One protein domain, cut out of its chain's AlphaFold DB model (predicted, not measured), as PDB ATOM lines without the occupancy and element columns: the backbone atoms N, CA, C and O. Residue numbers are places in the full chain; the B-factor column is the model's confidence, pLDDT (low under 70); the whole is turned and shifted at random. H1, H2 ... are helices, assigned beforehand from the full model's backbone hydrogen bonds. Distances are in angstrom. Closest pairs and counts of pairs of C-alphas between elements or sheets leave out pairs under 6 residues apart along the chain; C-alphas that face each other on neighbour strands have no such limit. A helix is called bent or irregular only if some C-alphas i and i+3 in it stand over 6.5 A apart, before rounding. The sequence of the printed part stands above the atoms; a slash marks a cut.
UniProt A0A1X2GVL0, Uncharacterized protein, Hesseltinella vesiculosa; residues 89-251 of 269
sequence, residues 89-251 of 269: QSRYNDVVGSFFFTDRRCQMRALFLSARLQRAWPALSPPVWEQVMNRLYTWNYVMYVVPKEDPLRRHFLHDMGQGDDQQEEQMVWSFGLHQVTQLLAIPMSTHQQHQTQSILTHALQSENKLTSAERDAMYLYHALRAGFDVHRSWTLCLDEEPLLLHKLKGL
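Overview. This is residues 89 to 251 of the 269 residues of an uncharacterized protein of Hesseltinella vesiculosa (UniProt A0A1X2GVL0). Four crossed helices, H2, H3, H5 and H6, make a ring: H2 packs on H3, H3 on H5, H5 on H6 and H6 on H2. H7 packs on H2 outside this ring, with H8 beyond it; H4 lies toward the other end of the long axis, and H1 lies near the last residues of H3. The printed part has 163 residues with eight named helices, H1 to H8 in order, and no named strand: all helix. It is compact, with a radius of gyration of the C-alphas of 16.2 A and spans of 47 by 43 by 26 A.

Arrangement. Begin at H3, residues 126 to 144; H2, residues 103 to 120, touches it at a steep tilt of 46 degrees, opposite ways, the closest C-alphas being Ala 110 and Tyr 137, 4.9 A apart. H5, residues 165 to 183, is irregular, C-alphas 166 and 169 being 8.5 A apart, with a kink of 67 degrees near residue 172. With residues 176 to 183 alone it touches H3 at a shallow tilt of 10 degrees, closest C-alphas Arg 135 and Leu 183, 6.9 A. H6, residues 190 to 207, touches H5 at C-alphas Leu 177 and Gln 197, 5.7 A, and H2 at Leu 113 and Leu 200, 6.5 A, the closest pairs. H7, residues 212 to 225, touches H2, closest C-alphas Phe 112 and Tyr 219, 4.8 A. H8, residues 242 to 250, only just touches H7, and H4, residues 151 to 159, only just touches H3, each with 3 pairs of C-alphas within 8 A. H1, residues 93 to 100, is close to H3 but not clearly touching, C-alphas Ser 98 and Tyr 144 being 5.4 A apart. Every O i to N i+4 pair is within hydrogen-bond range in H1, H3, H4, H6, H7 and H8, with 13 of 14 in H2 and 10 of 15 in H5.

Along the chain. Find C-alpha 93, where H1 begins, at (28.588, 1.811, 65.091). H3 runs 26.8 A from C-alpha 126 at (0.544, 11.086, 87.182); H2 spans 26.4 A, H6 25.8 A, H5 22.7 A and H7 20.2 A. H8 ends at C-alpha 250, (9.320, -13.211, 92.298).

Size, cuts and confidence. The C-alphas of Asp 164 and Gly 250 are the two farthest apart, 47.6 A. The printed part has no cut, and the link from H7 to H8, residues 226 to 241, is long. The model's pLDDT is under 70 in residues 89 to 101, 161 to 185 and 230 to 251.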
ATOM      1  N   GLN A  89      35.641  -2.379  64.636       54.03
ATOM      2  CA  GLN A  89      36.403  -1.662  63.603       54.03
ATOM      3  C   GLN A  89      35.752  -0.322  63.169       54.03
ATOM      4  O   GLN A  89      36.123   0.250  62.144       54.03
ATOM      5  N   SER A  90      34.813   0.216  63.960       45.59
ATOM      6  CA  SER A  90      34.305   1.608  63.955       45.59
ATOM      7  C   SER A  90      33.516   2.125  62.742       45.59
ATOM      8  O   SER A  90      32.951   3.211  62.834       45.59
ATOM      9  N   ARG A  91      33.391   1.399  61.622       45.41
ATOM     10  CA  ARG A  91      32.632   1.895  60.445       45.41
ATOM     11  C   ARG A  91      31.114   1.657  60.472       45.41
ATOM     12  O   ARG A  91      30.425   2.193  59.615       45.41
ATOM     13  N   TYR A  92      30.592   0.888  61.432       45.00
ATOM     14  CA  TYR A  92      29.164   0.521  61.496       45.00
ATOM     15  C   TYR A  92      28.499   0.765  62.859       45.00
ATOM     16  O   TYR A  92      27.388   0.277  63.078       45.00
ATOM     17  N   ASN A  93      29.138   1.525  63.758       46.41
ATOM     18  CA  ASN A  93      28.588   1.811  65.091       46.41
ATOM     19  C   ASN A  93      27.161   2.393  65.018       46.41
ATOM     20  O   ASN A  93      26.292   1.975  65.781       46.41
ATOM     21  N   ASP A  94      26.887   3.264  64.041       51.97
ATOM     22  CA  ASP A  94      25.566   3.888  63.876       51.97
ATOM     23  C   ASP A  94      24.505   2.946  63.284       51.97
ATOM     24  O   ASP A  94      23.341   2.978  63.685       51.97
ATOM     25  N   VAL A  95      24.888   2.061  62.358       48.53
ATOM     26  CA  VAL A  95      23.937   1.165  61.676       48.53
ATOM     27  C   VAL A  95      23.521   0.028  62.600       48.53
ATOM     28  O   VAL A  95      22.344  -0.283  62.726       48.53
ATOM     29  N   VAL A  96      24.470  -0.585  63.306       49.69
ATOM     30  CA  VAL A  96      24.163  -1.719  64.185       49.69
ATOM     31  C   VAL A  96      23.517  -1.245  65.491       49.69
ATOM     32  O   VAL A  96      22.589  -1.888  65.975       49.69
ATOM     33  N   GLY A  97      23.940  -0.096  66.031       51.84
ATOM     34  CA  GLY A  97      23.284   0.530  67.180       51.84
ATOM     35  C   GLY A  97      21.801   0.799  66.917       51.84
ATOM     36  O   GLY A  97      20.961   0.386  67.716       51.84
ATOM     37  N   SER A  98      21.468   1.388  65.764       52.47
ATOM     38  CA  SER A  98      20.075   1.639  65.363       52.47
ATOM     39  C   SER A  98      19.279   0.359  65.085       52.47
ATOM     40  O   SER A  98      18.114   0.289  65.463       52.47
ATOM     41  N   PHE A  99      19.902  -0.707  64.561       54.25
ATOM     42  CA  PHE A  99      19.252  -2.028  64.457       54.25
ATOM     43  C   PHE A  99      18.803  -2.584  65.815       54.25
ATOM     44  O   PHE A  99      17.815  -3.318  65.893       54.25
ATOM     45  N   PHE A 100      19.524  -2.253  66.887       62.41
ATOM     46  CA  PHE A 100      19.210  -2.715  68.236       62.41
ATOM     47  C   PHE A 100      18.271  -1.783  69.002       62.41
ATOM     48  O   PHE A 100      17.646  -2.230  69.968       62.41
ATOM     49  N   PHE A 101      18.130  -0.523  68.593       69.94
ATOM     50  CA  PHE A 101      17.123   0.380  69.137       69.94
ATOM     51  C   PHE A 101      15.819   0.232  68.360       69.94
ATOM     52  O   PHE A 101      15.553   0.894  67.366       69.94
ATOM     53  N   THR A 102      14.981  -0.676  68.847       83.06
ATOM     54  CA  THR A 102      13.585  -0.750  68.423       83.06
ATOM     55  C   THR A 102      12.764   0.321  69.135       83.06
ATOM     56  O   THR A 102      13.123   0.755  70.233       83.06
ATOM     57  N   ASP A 103      11.612   0.678  68.562       80.94
ATOM     58  CA  ASP A 103      10.569   1.469  69.231       80.94
ATOM     59  C   ASP A 103      10.344   0.997  70.684       80.94
ATOM     60  O   ASP A 103      10.423   1.771  71.641       80.94
ATOM     61  N   ARG A 104      10.234  -0.325  70.867       83.12
ATOM     62  CA  ARG A 104      10.098  -0.961  72.182       83.12
ATOM     63  C   ARG A 104      11.253  -0.629  73.130       83.12
ATOM     64  O   ARG A 104      10.999  -0.342  74.297       83.12
ATOM     65  N   ARG A 105      12.513  -0.640  72.680       83.69
ATOM     66  CA  ARG A 105      13.649  -0.271  73.547       83.69
ATOM     67  C   ARG A 105      13.641   1.201  73.921       83.69
ATOM     68  O   ARG A 105      13.930   1.518  75.070       83.69
ATOM     69  N   CYS A 106      13.271   2.086  72.999       86.25
ATOM     70  CA  CYS A 106      13.126   3.508  73.304       86.25
ATOM     71  C   CYS A 106      12.062   3.737  74.386       86.25
ATOM     72  O   CYS A 106      12.294   4.518  75.308       86.25
ATOM     73  N   GLN A 107      10.938   3.016  74.324       86.12
ATOM     74  CA  GLN A 107       9.885   3.068  75.346       86.12
ATOM     75  C   GLN A 107      10.370   2.532  76.698       86.12
ATOM     76  O   GLN A 107      10.244   3.216  77.714       86.12
ATOM     77  N   MET A 108      10.977   1.341  76.716       86.81
ATOM     78  CA  MET A 108      11.492   0.722  77.943       86.81
ATOM     79  C   MET A 108      12.540   1.602  78.629       86.81
ATOM     80  O   MET A 108      12.503   1.807  79.843       86.81
ATOM     81  N   ARG A 109      13.441   2.181  77.836       89.31
ATOM     82  CA  ARG A 109      14.462   3.100  78.319       89.31
ATOM     83  C   ARG A 109      13.868   4.402  78.844       89.31
ATOM     84  O   ARG A 109      14.275   4.867  79.905       89.31
ATOM     85  N   ALA A 110      12.890   4.978  78.147       89.50
ATOM     86  CA  ALA A 110      12.189   6.169  78.617       89.50
ATOM     87  C   ALA A 110      11.517   5.925  79.966       89.50
ATOM     88  O   ALA A 110      11.653   6.736  80.878       89.50
ATOM     89  N   LEU A 111      10.855   4.782  80.121       89.38
ATOM     90  CA  LEU A 111      10.242   4.409  81.381       89.38
ATOM     91  C   LEU A 111      11.287   4.188  82.495       89.38
ATOM     92  O   LEU A 111      11.072   4.640  83.618       89.38
ATOM     93  N   PHE A 112      12.431   3.567  82.207       90.50
ATOM     94  CA  PHE A 112      13.516   3.423  83.182       90.50
ATOM     95  C   PHE A 112      14.007   4.782  83.688       90.50
ATOM     96  O   PHE A 112      14.124   4.999  84.897       90.50
ATOM     97  N   LEU A 113      14.243   5.714  82.766       90.31
ATOM     98  CA  LEU A 113      14.660   7.073  83.097       90.31
ATOM     99  C   LEU A 113      13.574   7.807  83.900       90.31
ATOM    100  O   LEU A 113      13.887   8.404  84.930       90.31
ATOM    101  N   SER A 114      12.299   7.686  83.515       90.12
ATOM    102  CA  SER A 114      11.165   8.227  84.281       90.12
ATOM    103  C   SER A 114      11.097   7.656  85.695       90.12
ATOM    104  O   SER A 114      10.940   8.412  86.644       90.12
ATOM    105  N   ALA A 115      11.279   6.344  85.865       90.25
ATOM    106  CA  ALA A 115      11.264   5.686  87.171       90.25
ATOM    107  C   ALA A 115      12.378   6.201  88.094       90.25
ATOM    108  O   ALA A 115      12.157   6.414  89.289       90.25
ATOM    109  N   ARG A 116      13.573   6.451  87.543       89.06
ATOM    110  CA  ARG A 116      14.684   7.052  88.297       89.06
ATOM    111  C   ARG A 116      14.368   8.486  88.718       89.06
ATOM    112  O   ARG A 116      14.648   8.852  89.856       89.06
ATOM    113  N   LEU A 117      13.748   9.272  87.842       89.56
ATOM    114  CA  LEU A 117      13.318  10.633  88.167       89.56
ATOM    115  C   LEU A 117      12.175  10.663  89.183       89.56
ATOM    116  O   LEU A 117      12.184  11.508  90.075       89.56
ATOM    117  N   GLN A 118      11.219   9.741  89.092       90.38
ATOM    118  CA  GLN A 118      10.071   9.677  89.995       90.38
ATOM    119  C   GLN A 118      10.475   9.466  91.443       90.38
ATOM    120  O   GLN A 118       9.863  10.038  92.341       90.38
ATOM    121  N   ARG A 119      11.563   8.729  91.672       87.88
ATOM    122  CA  ARG A 119      12.139   8.581  93.007       87.88
ATOM    123  C   ARG A 119      12.637   9.905  93.590       87.88
ATOM    124  O   ARG A 119      12.477  10.128  94.786       87.88
ATOM    125  N   ALA A 120      13.227  10.770  92.770       86.25
ATOM    126  CA  ALA A 120      13.700  12.082  93.213       86.25
ATOM    127  C   ALA A 120      12.571  13.115  93.324       86.25
ATOM    128  O   ALA A 120      12.650  14.030  94.140       86.25
ATOM    129  N   TRP A 121      11.503  12.948  92.539       86.62
ATOM    130  CA  TRP A 121      10.395  13.902  92.442       86.62
ATOM    131  C   TRP A 121       9.020  13.262  92.716       86.62
ATOM    132  O   TRP A 121       8.100  13.429  91.913       86.62
ATOM    133  N   PRO A 122       8.806  12.569  93.852       87.19
ATOM    134  CA  PRO A 122       7.588  11.780  94.078       87.19
ATOM    135  C   PRO A 122       6.302  12.620  94.146       87.19
ATOM    136  O   PRO A 122       5.208  12.081  94.027       87.19
ATOM    137  N   ALA A 123       6.421  13.939  94.329       88.19
ATOM    138  CA  ALA A 123       5.296  14.865  94.422       88.19
ATOM    139  C   ALA A 123       4.653  15.226  93.067       88.19
ATOM    140  O   ALA A 123       3.607  15.876  93.049       88.19
ATOM    141  N   LEU A 124       5.261  14.854  91.933       86.62
ATOM    142  CA  LEU A 124       4.693  15.141  90.613       86.62
ATOM    143  C   LEU A 124       3.464  14.265  90.338       86.62
ATOM    144  O   LEU A 124       3.435  13.078  90.666       86.62
ATOM    145  N   SER A 125       2.441  14.855  89.719       89.06
ATOM    146  CA  SER A 125       1.183  14.163  89.439       89.06
ATOM    147  C   SER A 125       1.329  13.138  88.300       89.06
ATOM    148  O   SER A 125       2.186  13.301  87.428       89.06
ATOM    149  N   PRO A 126       0.476  12.095  88.243       88.56
ATOM    150  CA  PRO A 126       0.544  11.086  87.182       88.56
ATOM    151  C   PRO A 126       0.521  11.644  85.742       88.56
ATOM    152  O   PRO A 126       1.329  11.186  84.936       88.56
ATOM    153  N   PRO A 127      -0.294  12.667  85.398       87.81
ATOM    154  CA  PRO A 127      -0.265  13.265  84.056       87.81
ATOM    155  C   PRO A 127       1.073  13.926  83.705       87.81
ATOM    156  O   PRO A 127       1.469  13.958  82.544       87.81
ATOM    157  N   VAL A 128       1.789  14.453  84.704       86.12
ATOM    158  CA  VAL A 128       3.125  15.028  84.496       86.12
ATOM    159  C   VAL A 128       4.125  13.918  84.175       86.12
ATOM    160  O   VAL A 128       4.919  14.071  83.252       86.12
ATOM    161  N   TRP A 129       4.053  12.772  84.860       86.69
ATOM    162  CA  TRP A 129       4.907  11.618  84.556       86.69
ATOM    163  C   TRP A 129       4.667  11.030  83.170       86.69
ATOM    164  O   TRP A 129       5.618  10.622  82.508       86.69
ATOM    165  N   GLU A 130       3.422  11.038  82.701       84.56
ATOM    166  CA  GLU A 130       3.103  10.652  81.328       84.56
ATOM    167  C   GLU A 130       3.798  11.577  80.315       84.56
ATOM    168  O   GLU A 130       4.429  11.106  79.368       84.56
ATOM    169  N   GLN A 131       3.779  12.893  80.552       82.44
ATOM    170  CA  GLN A 131       4.512  13.847  79.716       82.44
ATOM    171  C   GLN A 131       6.027  13.626  79.784       82.44
ATOM    172  O   GLN A 131       6.674  13.594  78.739       82.44
ATOM    173  N   VAL A 132       6.587  13.421  80.982       84.38
ATOM    174  CA  VAL A 132       8.015  13.109  81.178       84.38
ATOM    175  C   VAL A 132       8.418  11.898  80.338       84.38
ATOM    176  O   VAL A 132       9.372  11.962  79.563       84.38
ATOM    177  N   MET A 133       7.652  10.815  80.449       86.50
ATOM    178  CA  MET A 133       7.899   9.572  79.732       86.50
ATOM    179  C   MET A 133       7.798   9.762  78.218       86.50
ATOM    180  O   MET A 133       8.690   9.314  77.501       86.50
ATOM    181  N   ASN A 134       6.783  10.479  77.728       82.00
ATOM    182  CA  ASN A 134       6.630  10.773  76.303       82.00
ATOM    183  C   ASN A 134       7.813  11.582  75.756       82.00
ATOM    184  O   ASN A 134       8.328  11.266  74.685       82.00
ATOM    185  N   ARG A 135       8.298  12.584  76.500       83.50
ATOM    186  CA  ARG A 135       9.467  13.386  76.098       83.50
ATOM    187  C   ARG A 135      10.743  12.555  76.055       83.50
ATOM    188  O   ARG A 135      11.483  12.634  75.077       83.50
ATOM    189  N   LEU A 136      10.976  11.735  77.079       85.62
ATOM    190  CA  LEU A 136      12.114  10.819  77.118       85.62
ATOM    191  C   LEU A 136      12.033   9.789  75.988       85.62
ATOM    192  O   LEU A 136      13.047   9.489  75.364       85.62
ATOM    193  N   TYR A 137      10.843   9.278  75.678       86.69
ATOM    194  CA  TYR A 137      10.625   8.374  74.552       86.69
ATOM    195  C   TYR A 137      10.955   9.050  73.221       86.69
ATOM    196  O   TYR A 137      11.763   8.513  72.469       86.69
ATOM    197  N   THR A 138      10.412  10.243  72.954       83.38
ATOM    198  CA  THR A 138      10.705  10.995  71.725       83.38
ATOM    199  C   THR A 138      12.199  11.252  71.580       83.38
ATOM    200  O   THR A 138      12.751  11.021  70.509       83.38
ATOM    201  N   TRP A 139      12.868  11.663  72.660       84.38
ATOM    202  CA  TRP A 139      14.313  11.865  72.651       84.38
ATOM    203  C   TRP A 139      15.061  10.572  72.297       84.38
ATOM    204  O   TRP A 139      15.859  10.564  71.365       84.38
ATOM    205  N   ASN A 140      14.746   9.453  72.956       85.12
ATOM    206  CA  ASN A 140      15.340   8.153  72.630       85.12
ATOM    207  C   ASN A 140      15.060   7.730  71.178       85.12
ATOM    208  O   ASN A 140      15.928   7.182  70.507       85.12
ATOM    209  N   TYR A 141      13.855   7.969  70.676       83.75
ATOM    210  CA  TYR A 141      13.493   7.599  69.316       83.75
ATOM    211  C   TYR A 141      14.295   8.408  68.289       83.75
ATOM    212  O   TYR A 141      14.914   7.841  67.390       83.75
ATOM    213  N   VAL A 142      14.363   9.731  68.457       81.94
ATOM    214  CA  VAL A 142      15.128  10.603  67.556       81.94
ATOM    215  C   VAL A 142      16.621  10.282  67.607       81.94
ATOM    216  O   VAL A 142      17.267  10.228  66.565       81.94
ATOM    217  N   MET A 143      17.172  10.026  68.795       81.75
ATOM    218  CA  MET A 143      18.610   9.800  68.931       81.75
ATOM    219  C   MET A 143      19.082   8.468  68.344       81.75
ATOM    220  O   MET A 143      20.176   8.411  67.777       81.75
ATOM    221  N   TYR A 144      18.289   7.405  68.491       83.50
ATOM    222  CA  TYR A 144      18.758   6.047  68.200       83.50
ATOM    223  C   TYR A 144      18.034   5.352  67.048       83.50
ATOM    224  O   TYR A 144      18.596   4.420  66.480       83.50
ATOM    225  N   VAL A 145      16.823   5.787  66.692       83.06
ATOM    226  CA  VAL A 145      16.029   5.169  65.616       83.06
ATOM    227  C   VAL A 145      16.077   6.010  64.346       83.06
ATOM    228  O   VAL A 145      16.200   5.465  63.251       83.06
ATOM    229  N   VAL A 146      15.993   7.336  64.471       80.19
ATOM    230  CA  VAL A 146      16.005   8.230  63.309       80.19
ATOM    231  C   VAL A 146      17.438   8.357  62.762       80.19
ATOM    232  O   VAL A 146      18.341   8.721  63.528       80.19
ATOM    233  N   PRO A 147      17.676   8.084  61.460       84.06
ATOM    234  CA  PRO A 147      18.995   8.223  60.842       84.06
ATOM    235  C   PRO A 147      19.581   9.623  61.026       84.06
ATOM    236  O   PRO A 147      18.849  10.613  61.050       84.06
ATOM    237  N   LYS A 148      20.909   9.721  61.128       83.81
ATOM    238  CA  LYS A 148      21.620  10.997  61.335       83.81
ATOM    239  C   LYS A 148      21.384  11.992  60.203       83.81
ATOM    240  O   LYS A 148      21.298  13.196  60.427       83.81
ATOM    241  N   GLU A 149      21.235  11.482  58.990       85.00
ATOM    242  CA  GLU A 149      21.046  12.273  57.778       85.00
ATOM    243  C   GLU A 149      19.630  12.862  57.687       85.00
ATOM    244  O   GLU A 149      19.400  13.834  56.948       85.00
ATOM    245  N   ASP A 150      18.687  12.304  58.454       84.62
ATOM    246  CA  ASP A 150      17.284  12.681  58.414       84.62
ATOM    247  C   ASP A 150      17.105  14.166  58.802       84.62
ATOM    248  O   ASP A 150      17.564  14.604  59.867       84.62
ATOM    249  N   PRO A 151      16.443  14.976  57.952       84.81
ATOM    250  CA  PRO A 151      16.183  16.381  58.246       84.81
ATOM    251  C   PRO A 151      15.416  16.601  59.551       84.81
ATOM    252  O   PRO A 151      15.653  17.605  60.214       84.81
ATOM    253  N   LEU A 152      14.522  15.684  59.936       81.75
ATOM    254  CA  LEU A 152      13.754  15.768  61.175       81.75
ATOM    255  C   LEU A 152      14.668  15.663  62.387       81.75
ATOM    256  O   LEU A 152      14.524  16.454  63.315       81.75
ATOM    257  N   ARG A 153      15.628  14.730  62.378       82.62
ATOM    258  CA  ARG A 153      16.616  14.623  63.459       82.62
ATOM    259  C   ARG A 153      17.466  15.880  63.525       82.62
ATOM    260  O   ARG A 153      17.582  16.458  64.597       82.62
ATOM    261  N   ARG A 154      17.994  16.355  62.395       83.62
ATOM    262  CA  ARG A 154      18.785  17.595  62.363       83.62
ATOM    263  C   ARG A 154      17.995  18.805  62.845       83.62
ATOM    264  O   ARG A 154      18.523  19.584  63.624       83.62
ATOM    265  N   HIS A 155      16.735  18.944  62.439       83.25
ATOM    266  CA  HIS A 155      15.873  20.029  62.898       83.25
ATOM    267  C   HIS A 155      15.580  19.919  64.395       83.25
ATOM    268  O   HIS A 155      15.725  20.900  65.111       83.25
ATOM    269  N   PHE A 156      15.266  18.718  64.883       82.38
ATOM    270  CA  PHE A 156      15.062  18.463  66.305       82.38
ATOM    271  C   PHE A 156      16.313  18.798  67.129       82.38
ATOM    272  O   PHE A 156      16.213  19.473  68.150       82.38
ATOM    273  N   LEU A 157      17.497  18.375  66.681       79.50
ATOM    274  CA  LEU A 157      18.769  18.684  67.339       79.50
ATOM    275  C   LEU A 157      19.105  20.181  67.273       79.50
ATOM    276  O   LEU A 157      19.534  20.754  68.273       79.50
ATOM    277  N   HIS A 158      18.843  20.827  66.137       80.12
ATOM    278  CA  HIS A 158      19.017  22.266  65.949       80.12
ATOM    279  C   HIS A 158      18.100  23.081  66.870       80.12
ATOM    280  O   HIS A 158      18.557  24.015  67.524       80.12
ATOM    281  N   ASP A 159      16.822  22.712  66.974       75.69
ATOM    282  CA  ASP A 159      15.864  23.342  67.889       75.69
ATOM    283  C   ASP A 159      16.247  23.100  69.353       75.69
ATOM    284  O   ASP A 159      15.984  23.927  70.228       75.69
ATOM    285  N   MET A 160      16.935  21.988  69.619       70.81
ATOM    286  CA  MET A 160      17.588  21.729  70.897       70.81
ATOM    287  C   MET A 160      18.935  22.448  71.062       70.81
ATOM    288  O   MET A 160      19.587  22.224  72.071       70.81
ATOM    289  N   GLY A 161      19.360  23.317  70.141       68.94
ATOM    290  CA  GLY A 161      20.583  24.117  70.264       68.94
ATOM    291  C   GLY A 161      21.887  23.370  69.960       68.94
ATOM    292  O   GLY A 161      22.953  23.850  70.340       68.94
ATOM    293  N   GLN A 162      21.834  22.212  69.294       63.91
ATOM    294  CA  GLN A 162      23.026  21.470  68.879       63.91
ATOM    295  C   GLN A 162      23.445  21.878  67.465       63.91
ATOM    296  O   GLN A 162      22.859  21.443  66.477       63.91
ATOM    297  N   GLY A 163      24.467  22.726  67.376       54.91
ATOM    298  CA  GLY A 163      25.079  23.137  66.118       54.91
ATOM    299  C   GLY A 163      26.573  22.840  66.105       54.91
ATOM    300  O   GLY A 163      27.343  23.774  66.246       54.91
ATOM    301  N   ASP A 164      26.966  21.565  66.021       60.75
ATOM    302  CA  ASP A 164      28.128  21.104  65.235       60.75
ATOM    303  C   ASP A 164      28.344  19.586  65.378       60.75
ATOM    304  O   ASP A 164      28.245  19.017  66.468       60.75
ATOM    305  N   ASP A 165      28.702  18.937  64.268       63.12
ATOM    306  CA  ASP A 165      28.739  17.474  64.101       63.12
ATOM    307  C   ASP A 165      29.865  16.761  64.886       63.12
ATOM    308  O   ASP A 165      29.887  15.534  64.981       63.12
ATOM    309  N   GLN A 166      30.825  17.491  65.469       56.81
ATOM    310  CA  GLN A 166      32.063  16.882  65.986       56.81
ATOM    311  C   GLN A 166      32.038  16.449  67.459       56.81
ATOM    312  O   GLN A 166      32.984  15.809  67.918       56.81
ATOM    313  N   GLN A 167      30.966  16.724  68.205       60.31
ATOM    314  CA  GLN A 167      30.809  16.235  69.585       60.31
ATOM    315  C   GLN A 167      29.425  15.625  69.853       60.31
ATOM    316  O   GLN A 167      28.959  15.624  70.992       60.31
ATOM    317  N   GLU A 168      28.769  15.087  68.819       60.25
ATOM    318  CA  GLU A 168      27.398  14.564  68.899       60.25
ATOM    319  C   GLU A 168      27.230  13.586  70.075       60.25
ATOM    320  O   GLU A 168      26.358  13.773  70.914       60.25
ATOM    321  N   GLU A 169      28.127  12.611  70.244       60.34
ATOM    322  CA  GLU A 169      27.978  11.605  71.301       60.34
ATOM    323  C   GLU A 169      28.060  12.204  72.712       60.34
ATOM    324  O   GLU A 169      27.196  11.933  73.537       60.34
ATOM    325  N   GLN A 170      29.042  13.058  73.009       58.56
ATOM    326  CA  GLN A 170      29.244  13.607  74.359       58.56
ATOM    327  C   GLN A 170      28.276  14.769  74.682       58.56
ATOM    328  O   GLN A 170      27.891  14.965  75.843       58.56
ATOM    329  N   MET A 171      27.829  15.504  73.657       57.22
ATOM    330  CA  MET A 171      26.847  16.590  73.776       57.22
ATOM    331  C   MET A 171      25.410  16.079  73.872       57.22
ATOM    332  O   MET A 171      24.609  16.662  74.600       57.22
ATOM    333  N   VAL A 172      25.069  14.964  73.222       61.53
ATOM    334  CA  VAL A 172      23.743  14.333  73.345       61.53
ATOM    335  C   VAL A 172      23.432  13.985  74.796       61.53
ATOM    336  O   VAL A 172      22.324  14.247  75.263       61.53
ATOM    337  N   TRP A 173      24.417  13.470  75.537       62.59
ATOM    338  CA  TRP A 173      24.232  13.100  76.941       62.59
ATOM    339  C   TRP A 173      24.177  14.297  77.886       62.59
ATOM    340  O   TRP A 173      23.354  14.318  78.792       62.59
ATOM    341  N   SER A 174      25.040  15.296  77.714       60.94
ATOM    342  CA  SER A 174      25.116  16.435  78.641       60.94
ATOM    343  C   SER A 174      24.028  17.481  78.374       60.94
ATOM    344  O   SER A 174      23.418  17.993  79.315       60.94
ATOM    345  N   PHE A 175      23.740  17.750  77.100       60.44
ATOM    346  CA  PHE A 175      22.805  18.783  76.660       60.44
ATOM    347  C   PHE A 175      21.366  18.266  76.553       60.44
ATOM    348  O   PHE A 175      20.433  18.961  76.955       60.44
ATOM    349  N   GLY A 176      21.179  17.014  76.110       63.19
ATOM    350  CA  GLY A 176      19.863  16.367  76.080       63.19
ATOM    351  C   GLY A 176      19.195  16.354  77.457       63.19
ATOM    352  O   GLY A 176      17.990  16.533  77.554       63.19
ATOM    353  N   LEU A 177      19.978  16.259  78.536       62.66
ATOM    354  CA  LEU A 177      19.486  16.294  79.916       62.66
ATOM    355  C   LEU A 177      19.068  17.683  80.390       62.66
ATOM    356  O   LEU A 177      18.025  17.815  81.035       62.66
ATOM    357  N   HIS A 178      19.837  18.718  80.045       64.81
ATOM    358  CA  HIS A 178      19.435  20.100  80.302       64.81
ATOM    359  C   HIS A 178      18.113  20.403  79.585       64.81
ATOM    360  O   HIS A 178      17.176  20.928  80.188       64.81
ATOM    361  N   GLN A 179      17.968  19.934  78.345       64.75
ATOM    362  CA  GLN A 179      16.740  20.118  77.585       64.75
ATOM    363  C   GLN A 179      15.604  19.207  78.028       64.75
ATOM    364  O   GLN A 179      14.472  19.657  77.973       64.75
ATOM    365  N   VAL A 180      15.845  18.002  78.560       64.06
ATOM    366  CA  VAL A 180      14.793  17.236  79.247       64.06
ATOM    367  C   VAL A 180      14.211  18.094  80.366       64.06
ATOM    368  O   VAL A 180      13.000  18.264  80.392       64.06
ATOM    369  N   THR A 181      15.026  18.753  81.201       65.88
ATOM    370  CA  THR A 181      14.482  19.639  82.253       65.88
ATOM    371  C   THR A 181      13.654  20.806  81.701       65.88
ATOM    372  O   THR A 181      12.624  21.133  82.285       65.88
ATOM    373  N   GLN A 182      14.030  21.374  80.548       67.50
ATOM    374  CA  GLN A 182      13.229  22.398  79.864       67.50
ATOM    375  C   GLN A 182      11.949  21.819  79.223       67.50
ATOM    376  O   GLN A 182      10.878  22.412  79.332       67.50
ATOM    377  N   LEU A 183      12.035  20.637  78.605       60.06
ATOM    378  CA  LEU A 183      10.949  19.908  77.935       60.06
ATOM    379  C   LEU A 183       9.878  19.427  78.908       60.06
ATOM    380  O   LEU A 183       8.724  19.267  78.506       60.06
ATOM    381  N   LEU A 184      10.251  19.197  80.170       65.88
ATOM    382  CA  LEU A 184       9.297  18.906  81.230       65.88
ATOM    383  C   LEU A 184       8.381  20.099  81.517       65.88
ATOM    384  O   LEU A 184       7.322  19.890  82.094       65.88
ATOM    385  N   ALA A 185       8.747  21.324  81.108       66.44
ATOM    386  CA  ALA A 185       7.998  22.556  81.379       66.44
ATOM    387  C   ALA A 185       7.654  22.754  82.871       66.44
ATOM    388  O   ALA A 185       6.758  23.522  83.226       66.44
ATOM    389  N   ILE A 186       8.378  22.064  83.757       71.19
ATOM    390  CA  ILE A 186       8.258  22.192  85.202       71.19
ATOM    391  C   ILE A 186       9.280  23.245  85.622       71.19
ATOM    392  O   ILE A 186      10.468  23.068  85.341       71.19
ATOM    393  N   PRO A 187       8.870  24.329  86.301       78.75
ATOM    394  CA  PRO A 187       9.825  25.260  86.879       78.75
ATOM    395  C   PRO A 187      10.659  24.515  87.929       78.75
ATOM    396  O   PRO A 187      10.159  24.143  88.988       78.75
ATOM    397  N   MET A 188      11.928  24.266  87.608       82.00
ATOM    398  CA  MET A 188      12.896  23.623  88.493       82.00
ATOM    399  C   MET A 188      13.937  24.643  88.943       82.00
ATOM    400  O   MET A 188      14.404  25.454  88.143       82.00
ATOM    401  N   SER A 189      14.340  24.588  90.211       88.94
ATOM    402  CA  SER A 189      15.500  25.347  90.678       88.94
ATOM    403  C   SER A 189      16.790  24.799  90.058       88.94
ATOM    404  O   SER A 189      16.862  23.629  89.675       88.94
ATOM    405  N   THR A 190      17.846  25.613  90.011       86.06
ATOM    406  CA  THR A 190      19.168  25.197  89.507       86.06
ATOM    407  C   THR A 190      19.682  23.936  90.212       86.06
ATOM    408  O   THR A 190      20.238  23.045  89.576       86.06
ATOM    409  N   HIS A 191      19.423  23.799  91.517       88.12
ATOM    410  CA  HIS A 191      19.764  22.589  92.266       88.12
ATOM    411  C   HIS A 191      18.989  21.359  91.765       88.12
ATOM    412  O   HIS A 191      19.576  20.302  91.547       88.12
ATOM    413  N   GLN A 192      17.676  21.492  91.546       85.50
ATOM    414  CA  GLN A 192      16.836  20.401  91.034       85.50
ATOM    415  C   GLN A 192      17.239  19.989  89.609       85.50
ATOM    416  O   GLN A 192      17.214  18.801  89.277       85.50
ATOM    417  N   GLN A 193      17.666  20.948  88.782       83.00
ATOM    418  CA  GLN A 193      18.209  20.683  87.448       83.00
ATOM    419  C   GLN A 193      19.506  19.866  87.522       83.00
ATOM    420  O   GLN A 193      19.603  18.825  86.875       83.00
ATOM    421  N   HIS A 194      20.468  20.278  88.355       84.00
ATOM    422  CA  HIS A 194      21.719  19.535  88.542       84.00
ATOM    423  C   HIS A 194      21.489  18.129  89.105       84.00
ATOM    424  O   HIS A 194      22.099  17.169  88.634       84.00
ATOM    425  N   GLN A 195      20.577  17.985  90.068       86.19
ATOM    426  CA  GLN A 195      20.213  16.679  90.611       86.19
ATOM    427  C   GLN A 195      19.594  15.779  89.532       86.19
ATOM    428  O   GLN A 195      20.002  14.631  89.377       86.19
ATOM    429  N   THR A 196      18.664  16.310  88.734       84.50
ATOM    430  CA  THR A 196      18.046  15.595  87.605       84.50
ATOM    431  C   THR A 196      19.093  15.146  86.585       84.50
ATOM    432  O   THR A 196      19.104  13.984  86.174       84.50
ATOM    433  N   GLN A 197      20.021  16.035  86.231       83.62
ATOM    434  CA  GLN A 197      21.125  15.726  85.328       83.62
ATOM    435  C   GLN A 197      22.028  14.624  85.891       83.62
ATOM    436  O   GLN A 197      22.393  13.704  85.161       83.62
ATOM    437  N   SER A 198      22.362  14.683  87.182       85.00
ATOM    438  CA  SER A 198      23.181  13.673  87.856       85.00
ATOM    439  C   SER A 198      22.505  12.299  87.844       85.00
ATOM    440  O   SER A 198      23.120  11.319  87.421       85.00
ATOM    441  N   ILE A 199      21.217  12.236  88.205       87.44
ATOM    442  CA  ILE A 199      20.430  10.993  88.228       87.44
ATOM    443  C   ILE A 199      20.411  10.335  86.855       87.44
ATOM    444  O   ILE A 199      20.660   9.134  86.740       87.44
ATOM    445  N   LEU A 200      20.109  11.113  85.816       85.50
ATOM    446  CA  LEU A 200      20.001  10.590  84.462       85.50
ATOM    447  C   LEU A 200      21.372  10.203  83.908       85.50
ATOM    448  O   LEU A 200      21.510   9.120  83.353       85.50
ATOM    449  N   THR A 201      22.406  11.016  84.133       83.44
ATOM    450  CA  THR A 201      23.785  10.673  83.743       83.44
ATOM    451  C   THR A 201      24.203   9.346  84.362       83.44
ATOM    452  O   THR A 201      24.686   8.458  83.665       83.44
ATOM    453  N   HIS A 202      23.966   9.180  85.661       84.25
ATOM    454  CA  HIS A 202      24.290   7.954  86.365       84.25
ATOM    455  C   HIS A 202      23.462   6.759  85.851       84.25
ATOM    456  O   HIS A 202      24.015   5.684  85.638       84.25
ATOM    457  N   ALA A 203      22.163   6.941  85.582       85.88
ATOM    458  CA  ALA A 203      21.295   5.901  85.014       85.88
ATOM    459  C   ALA A 203      21.783   5.409  83.633       85.88
ATOM    460  O   ALA A 203      21.761   4.214  83.331       85.88
ATOM    461  N   LEU A 204      22.277   6.328  82.808       84.44
ATOM    462  CA  LEU A 204      22.797   6.039  81.472       84.44
ATOM    463  C   LEU A 204      24.192   5.406  81.524       84.44
ATOM    464  O   LEU A 204      24.489   4.456  80.801       84.44
ATOM    465  N   GLN A 205      25.042   5.869  82.441       82.81
ATOM    466  CA  GLN A 205      26.311   5.211  82.739       82.81
ATOM    467  C   GLN A 205      26.104   3.787  83.250       82.81
ATOM    468  O   GLN A 205      26.928   2.925  82.940       82.81
ATOM    469  N   SER A 206      25.035   3.526  84.012       80.44
ATOM    470  CA  SER A 206      24.741   2.166  84.453       80.44
ATOM    471  C   SER A 206      24.298   1.257  83.316       80.44
ATOM    472  O   SER A 206      24.811   0.152  83.171       80.44
ATOM    473  N   GLU A 207      23.437   1.767  82.443       84.06
ATOM    474  CA  GLU A 207      22.953   1.056  81.263       84.06
ATOM    475  C   GLU A 207      24.092   0.583  80.341       84.06
ATOM    476  O   GLU A 207      24.087  -0.557  79.871       84.06
ATOM    477  N   ASN A 208      25.096   1.436  80.109       80.81
ATOM    478  CA  ASN A 208      26.208   1.151  79.194       80.81
ATOM    479  C   ASN A 208      27.060  -0.055  79.598       80.81
ATOM    480  O   ASN A 208      27.760  -0.615  78.757       80.81
ATOM    481  N   LYS A 209      27.005  -0.462  80.865       79.50
ATOM    482  CA  LYS A 209      27.799  -1.579  81.370       79.50
ATOM    483  C   LYS A 209      27.031  -2.905  81.406       79.50
ATOM    484  O   LYS A 209      27.620  -3.933  81.719       79.50
ATOM    485  N   LEU A 210      25.745  -2.874  81.067       76.25
ATOM    486  CA  LEU A 210      24.880  -4.043  80.995       76.25
ATOM    487  C   LEU A 210      24.821  -4.592  79.566       76.25
ATOM    488  O   LEU A 210      24.854  -3.838  78.582       76.25
ATOM    489  N   THR A 211      24.684  -5.909  79.456       78.75
ATOM    490  CA  THR A 211      24.291  -6.592  78.221       78.75
ATOM    491  C   THR A 211      22.859  -6.225  77.833       78.75
ATOM    492  O   THR A 211      22.088  -5.670  78.614       78.75
ATOM    493  N   SER A 212      22.468  -6.551  76.603       78.88
ATOM    494  CA  SER A 212      21.122  -6.260  76.108       78.88
ATOM    495  C   SER A 212      20.006  -6.846  76.984       78.88
ATOM    496  O   SER A 212      19.042  -6.145  77.272       78.88
ATOM    497  N   ALA A 213      20.128  -8.113  77.391       75.00
ATOM    498  CA  ALA A 213      19.116  -8.779  78.210       75.00
ATOM    499  C   ALA A 213      19.056  -8.180  79.626       75.00
ATOM    500  O   ALA A 213      17.975  -7.959  80.171       75.00
ATOM    501  N   GLU A 214      20.215  -7.837  80.196       78.12
ATOM    502  CA  GLU A 214      20.303  -7.171  81.499       78.12
ATOM    503  C   GLU A 214      19.681  -5.770  81.477       78.12
ATOM    504  O   GLU A 214      19.015  -5.396  82.440       78.12
ATOM    505  N   ARG A 215      19.827  -5.011  80.381       82.06
ATOM    506  CA  ARG A 215      19.146  -3.714  80.216       82.06
ATOM    507  C   ARG A 215      17.635  -3.872  80.227       82.06
ATOM    508  O   ARG A 215      16.967  -3.171  80.979       82.06
ATOM    509  N   ASP A 216      17.105  -4.811  79.447       78.94
ATOM    510  CA  ASP A 216      15.661  -5.052  79.383       78.94
ATOM    511  C   ASP A 216      15.106  -5.451  80.764       78.94
ATOM    512  O   ASP A 216      14.068  -4.941  81.196       78.94
ATOM    513  N   ALA A 217      15.839  -6.288  81.507       77.25
ATOM    514  CA  ALA A 217      15.499  -6.652  82.881       77.25
ATOM    515  C   ALA A 217      15.569  -5.464  83.852       77.25
ATOM    516  O   ALA A 217      14.656  -5.281  84.661       77.25
ATOM    517  N   MET A 218      16.618  -4.641  83.759       84.19
ATOM    518  CA  MET A 218      16.794  -3.429  84.562       84.19
ATOM    519  C   MET A 218      15.646  -2.449  84.319       84.19
ATOM    520  O   MET A 218      15.063  -1.925  85.273       84.19
ATOM    521  N   TYR A 219      15.278  -2.221  83.057       84.69
ATOM    522  CA  TYR A 219      14.186  -1.321  82.718       84.69
ATOM    523  C   TYR A 219      12.866  -1.793  83.328       84.69
ATOM    524  O   TYR A 219      12.182  -1.004  83.979       84.69
ATOM    525  N   LEU A 220      12.541  -3.083  83.184       78.12
ATOM    526  CA  LEU A 220      11.337  -3.681  83.769       78.12
ATOM    527  C   LEU A 220      11.323  -3.582  85.292       78.12
ATOM    528  O   LEU A 220      10.303  -3.223  85.875       78.12
ATOM    529  N   TYR A 221      12.445  -3.881  85.940       81.94
ATOM    530  CA  TYR A 221      12.555  -3.813  87.392       81.94
ATOM    531  C   TYR A 221      12.246  -2.407  87.917       81.94
ATOM    532  O   TYR A 221      11.410  -2.241  88.807       81.94
ATOM    533  N   HIS A 222      12.863  -1.379  87.328       80.31
ATOM    534  CA  HIS A 222      12.610   0.004  87.728       80.31
ATOM    535  C   HIS A 222      11.187   0.466  87.385       80.31
ATOM    536  O   HIS A 222      10.598   1.190  88.185       80.31
ATOM    537  N   ALA A 223      10.610  -0.002  86.271       77.88
ATOM    538  CA  ALA A 223       9.203   0.212  85.915       77.88
ATOM    539  C   ALA A 223       8.261  -0.207  87.039       77.88
ATOM    540  O   ALA A 223       7.466   0.583  87.550       77.88
ATOM    541  N   LEU A 224       8.395  -1.479  87.422       80.25
ATOM    542  CA  LEU A 224       7.525  -2.146  88.373       80.25
ATOM    543  C   LEU A 224       7.699  -1.530  89.761       80.25
ATOM    544  O   LEU A 224       6.711  -1.266  90.441       80.25
ATOM    545  N   ARG A 225       8.942  -1.217  90.154       80.62
ATOM    546  CA  ARG A 225       9.241  -0.555  91.433       80.62
ATOM    547  C   ARG A 225       8.664   0.861  91.517       80.62
ATOM    548  O   ARG A 225       8.259   1.275  92.598       80.62
ATOM    549  N   ALA A 226       8.611   1.596  90.406       81.44
ATOM    550  CA  ALA A 226       8.004   2.928  90.348       81.44
ATOM    551  C   ALA A 226       6.463   2.901  90.261       81.44
ATOM    552  O   ALA A 226       5.824   3.953  90.307       81.44
ATOM    553  N   GLY A 227       5.860   1.710  90.170       82.12
ATOM    554  CA  GLY A 227       4.411   1.543  90.072       82.12
ATOM    555  C   GLY A 227       3.849   1.850  88.683       82.12
ATOM    556  O   GLY A 227       2.646   2.071  88.556       82.12
ATOM    557  N   PHE A 228       4.688   1.870  87.643       80.56
ATOM    558  CA  PHE A 228       4.196   1.977  86.275       80.56
ATOM    559  C   PHE A 228       3.480   0.686  85.871       80.56
ATOM    560  O   PHE A 228       3.992  -0.419  86.063       80.56
ATOM    561  N   ASP A 229       2.291   0.827  85.285       76.44
ATOM    562  CA  ASP A 229       1.522  -0.302  84.770       76.44
ATOM    563  C   ASP A 229       2.095  -0.767  83.425       76.44
ATOM    564  O   ASP A 229       1.695  -0.318  82.352       76.44
ATOM    565  N   VAL A 230       3.053  -1.690  83.502       66.56
ATOM    566  CA  VAL A 230       3.674  -2.353  82.344       66.56
ATOM    567  C   VAL A 230       2.643  -3.208  81.577       66.56
ATOM    568  O   VAL A 230       2.831  -3.504  80.401       66.56
ATOM    569  N   HIS A 231       1.535  -3.612  82.210       60.19
ATOM    570  CA  HIS A 231       0.579  -4.576  81.659       60.19
ATOM    571  C   HIS A 231      -0.547  -3.956  80.834       60.19
ATOM    572  O   HIS A 231      -1.084  -4.640  79.961       60.19
ATOM    573  N   ARG A 232      -0.904  -2.685  81.055       53.22
ATOM    574  CA  ARG A 232      -2.023  -2.052  80.334       53.22
ATOM    575  C   ARG A 232      -1.811  -1.869  78.830       53.22
ATOM    576  O   ARG A 232      -2.799  -1.678  78.127       53.22
ATOM    577  N   SER A 233      -0.576  -1.993  78.336       44.91
ATOM    578  CA  SER A 233      -0.280  -1.765  76.916       44.91
ATOM    579  C   SER A 233       0.796  -2.677  76.312       44.91
ATOM    580  O   SER A 233       0.981  -2.632  75.098       44.91
ATOM    581  N   TRP A 234       1.535  -3.479  77.096       52.47
ATOM    582  CA  TRP A 234       2.771  -4.108  76.605       52.47
ATOM    583  C   TRP A 234       2.768  -5.634  76.745       52.47
ATOM    584  O   TRP A 234       2.952  -6.200  77.825       52.47
ATOM    585  N   THR A 235       2.616  -6.332  75.619       43.34
ATOM    586  CA  THR A 235       2.914  -7.766  75.519       43.34
ATOM    587  C   THR A 235       4.422  -7.967  75.581       43.34
ATOM    588  O   THR A 235       5.162  -7.726  74.627       43.34
ATOM    589  N   LEU A 236       4.890  -8.382  76.752       42.38
ATOM    590  CA  LEU A 236       6.287  -8.659  77.018       42.38
ATOM    591  C   LEU A 236       6.727  -9.963  76.323       42.38
ATOM    592  O   LEU A 236       6.656 -11.030  76.924       42.38
ATOM    593  N   CYS A 237       7.218  -9.892  75.083       41.12
ATOM    594  CA  CYS A 237       8.009 -10.985  74.500       41.12
ATOM    595  C   CYS A 237       9.380 -10.987  75.182       41.12
ATOM    596  O   CYS A 237      10.259 -10.216  74.791       41.12
ATOM    597  N   LEU A 238       9.517 -11.773  76.251       47.19
ATOM    598  CA  LEU A 238      10.791 -12.303  76.750       47.19
ATOM    599  C   LEU A 238      10.920 -13.739  76.234       47.19
ATOM    600  O   LEU A 238      11.043 -14.683  77.014       47.19
ATOM    601  N   ASP A 239      10.809 -13.910  74.918       42.84
ATOM    602  CA  ASP A 239      10.763 -15.241  74.304       42.84
ATOM    603  C   ASP A 239      12.070 -16.021  74.519       42.84
ATOM    604  O   ASP A 239      12.085 -17.243  74.387       42.84
ATOM    605  N   GLU A 240      13.147 -15.340  74.923       45.56
ATOM    606  CA  GLU A 240      14.459 -15.954  75.126       45.56
ATOM    607  C   GLU A 240      14.800 -16.299  76.587       45.56
ATOM    608  O   GLU A 240      15.776 -17.011  76.804       45.56
ATOM    609  N   GLU A 241      14.022 -15.886  77.606       50.00
ATOM    610  CA  GLU A 241      14.420 -16.178  78.999       50.00
ATOM    611  C   GLU A 241      13.261 -16.228  80.030       50.00
ATOM    612  O   GLU A 241      13.089 -15.333  80.866       50.00
ATOM    613  N   PRO A 242      12.459 -17.313  80.052       55.59
ATOM    614  CA  PRO A 242      11.340 -17.472  80.993       55.59
ATOM    615  C   PRO A 242      11.769 -17.468  82.473       55.59
ATOM    616  O   PRO A 242      10.984 -17.095  83.351       55.59
ATOM    617  N   LEU A 243      13.022 -17.833  82.760       55.59
ATOM    618  CA  LEU A 243      13.600 -17.800  84.107       55.59
ATOM    619  C   LEU A 243      13.783 -16.367  84.627       55.59
ATOM    620  O   LEU A 243      13.540 -16.116  85.808       55.59
ATOM    621  N   LEU A 244      14.142 -15.421  83.756       52.34
ATOM    622  CA  LEU A 244      14.329 -14.016  84.117       52.34
ATOM    623  C   LEU A 244      12.992 -13.354  84.452       52.34
ATOM    624  O   LEU A 244      12.879 -12.658  85.458       52.34
ATOM    625  N   LEU A 245      11.943 -13.651  83.676       57.12
ATOM    626  CA  LEU A 245      10.587 -13.181  83.960       57.12
ATOM    627  C   LEU A 245      10.056 -13.736  85.287       57.12
ATOM    628  O   LEU A 245       9.443 -13.003  86.062       57.12
ATOM    629  N   HIS A 246      10.295 -15.021  85.564       60.62
ATOM    630  CA  HIS A 246       9.915 -15.639  86.832       60.62
ATOM    631  C   HIS A 246      10.676 -15.012  88.011       60.62
ATOM    632  O   HIS A 246      10.079 -14.721  89.045       60.62
ATOM    633  N   LYS A 247      11.974 -14.728  87.837       58.38
ATOM    634  CA  LYS A 247      12.803 -14.047  88.839       58.38
ATOM    635  C   LYS A 247      12.331 -12.611  89.087       58.38
ATOM    636  O   LYS A 247      12.183 -12.231  90.239       58.38
ATOM    637  N   LEU A 248      12.008 -11.844  88.043       55.84
ATOM    638  CA  LEU A 248      11.489 -10.473  88.158       55.84
ATOM    639  C   LEU A 248      10.096 -10.412  88.802       55.84
ATOM    640  O   LEU A 248       9.840  -9.527  89.610       55.84
ATOM    641  N   LYS A 249       9.212 -11.371  88.499       61.19
ATOM    642  CA  LYS A 249       7.898 -11.491  89.158       61.19
ATOM    643  C   LYS A 249       8.011 -11.934  90.620       61.19
ATOM    644  O   LYS A 249       7.192 -11.525  91.437       61.19
ATOM    645  N   GLY A 250       9.008 -12.764  90.938       57.41
ATOM    646  CA  GLY A 250       9.320 -13.211  92.298       57.41
ATOM    647  C   GLY A 250      10.077 -12.178  93.138       57.41
ATOM    648  O   GLY A 250      10.002 -12.224  94.362       57.41
ATOM    649  N   LEU A 251      10.752 -11.213  92.502       55.59
ATOM    650  CA  LEU A 251      11.396 -10.049  93.122       55.59
ATOM    651  C   LEU A 251      10.365  -9.000  93.567       55.59
ATOM    652  O   LEU A 251      10.549  -7.803  93.345       55.59
TER     653      LEU A 251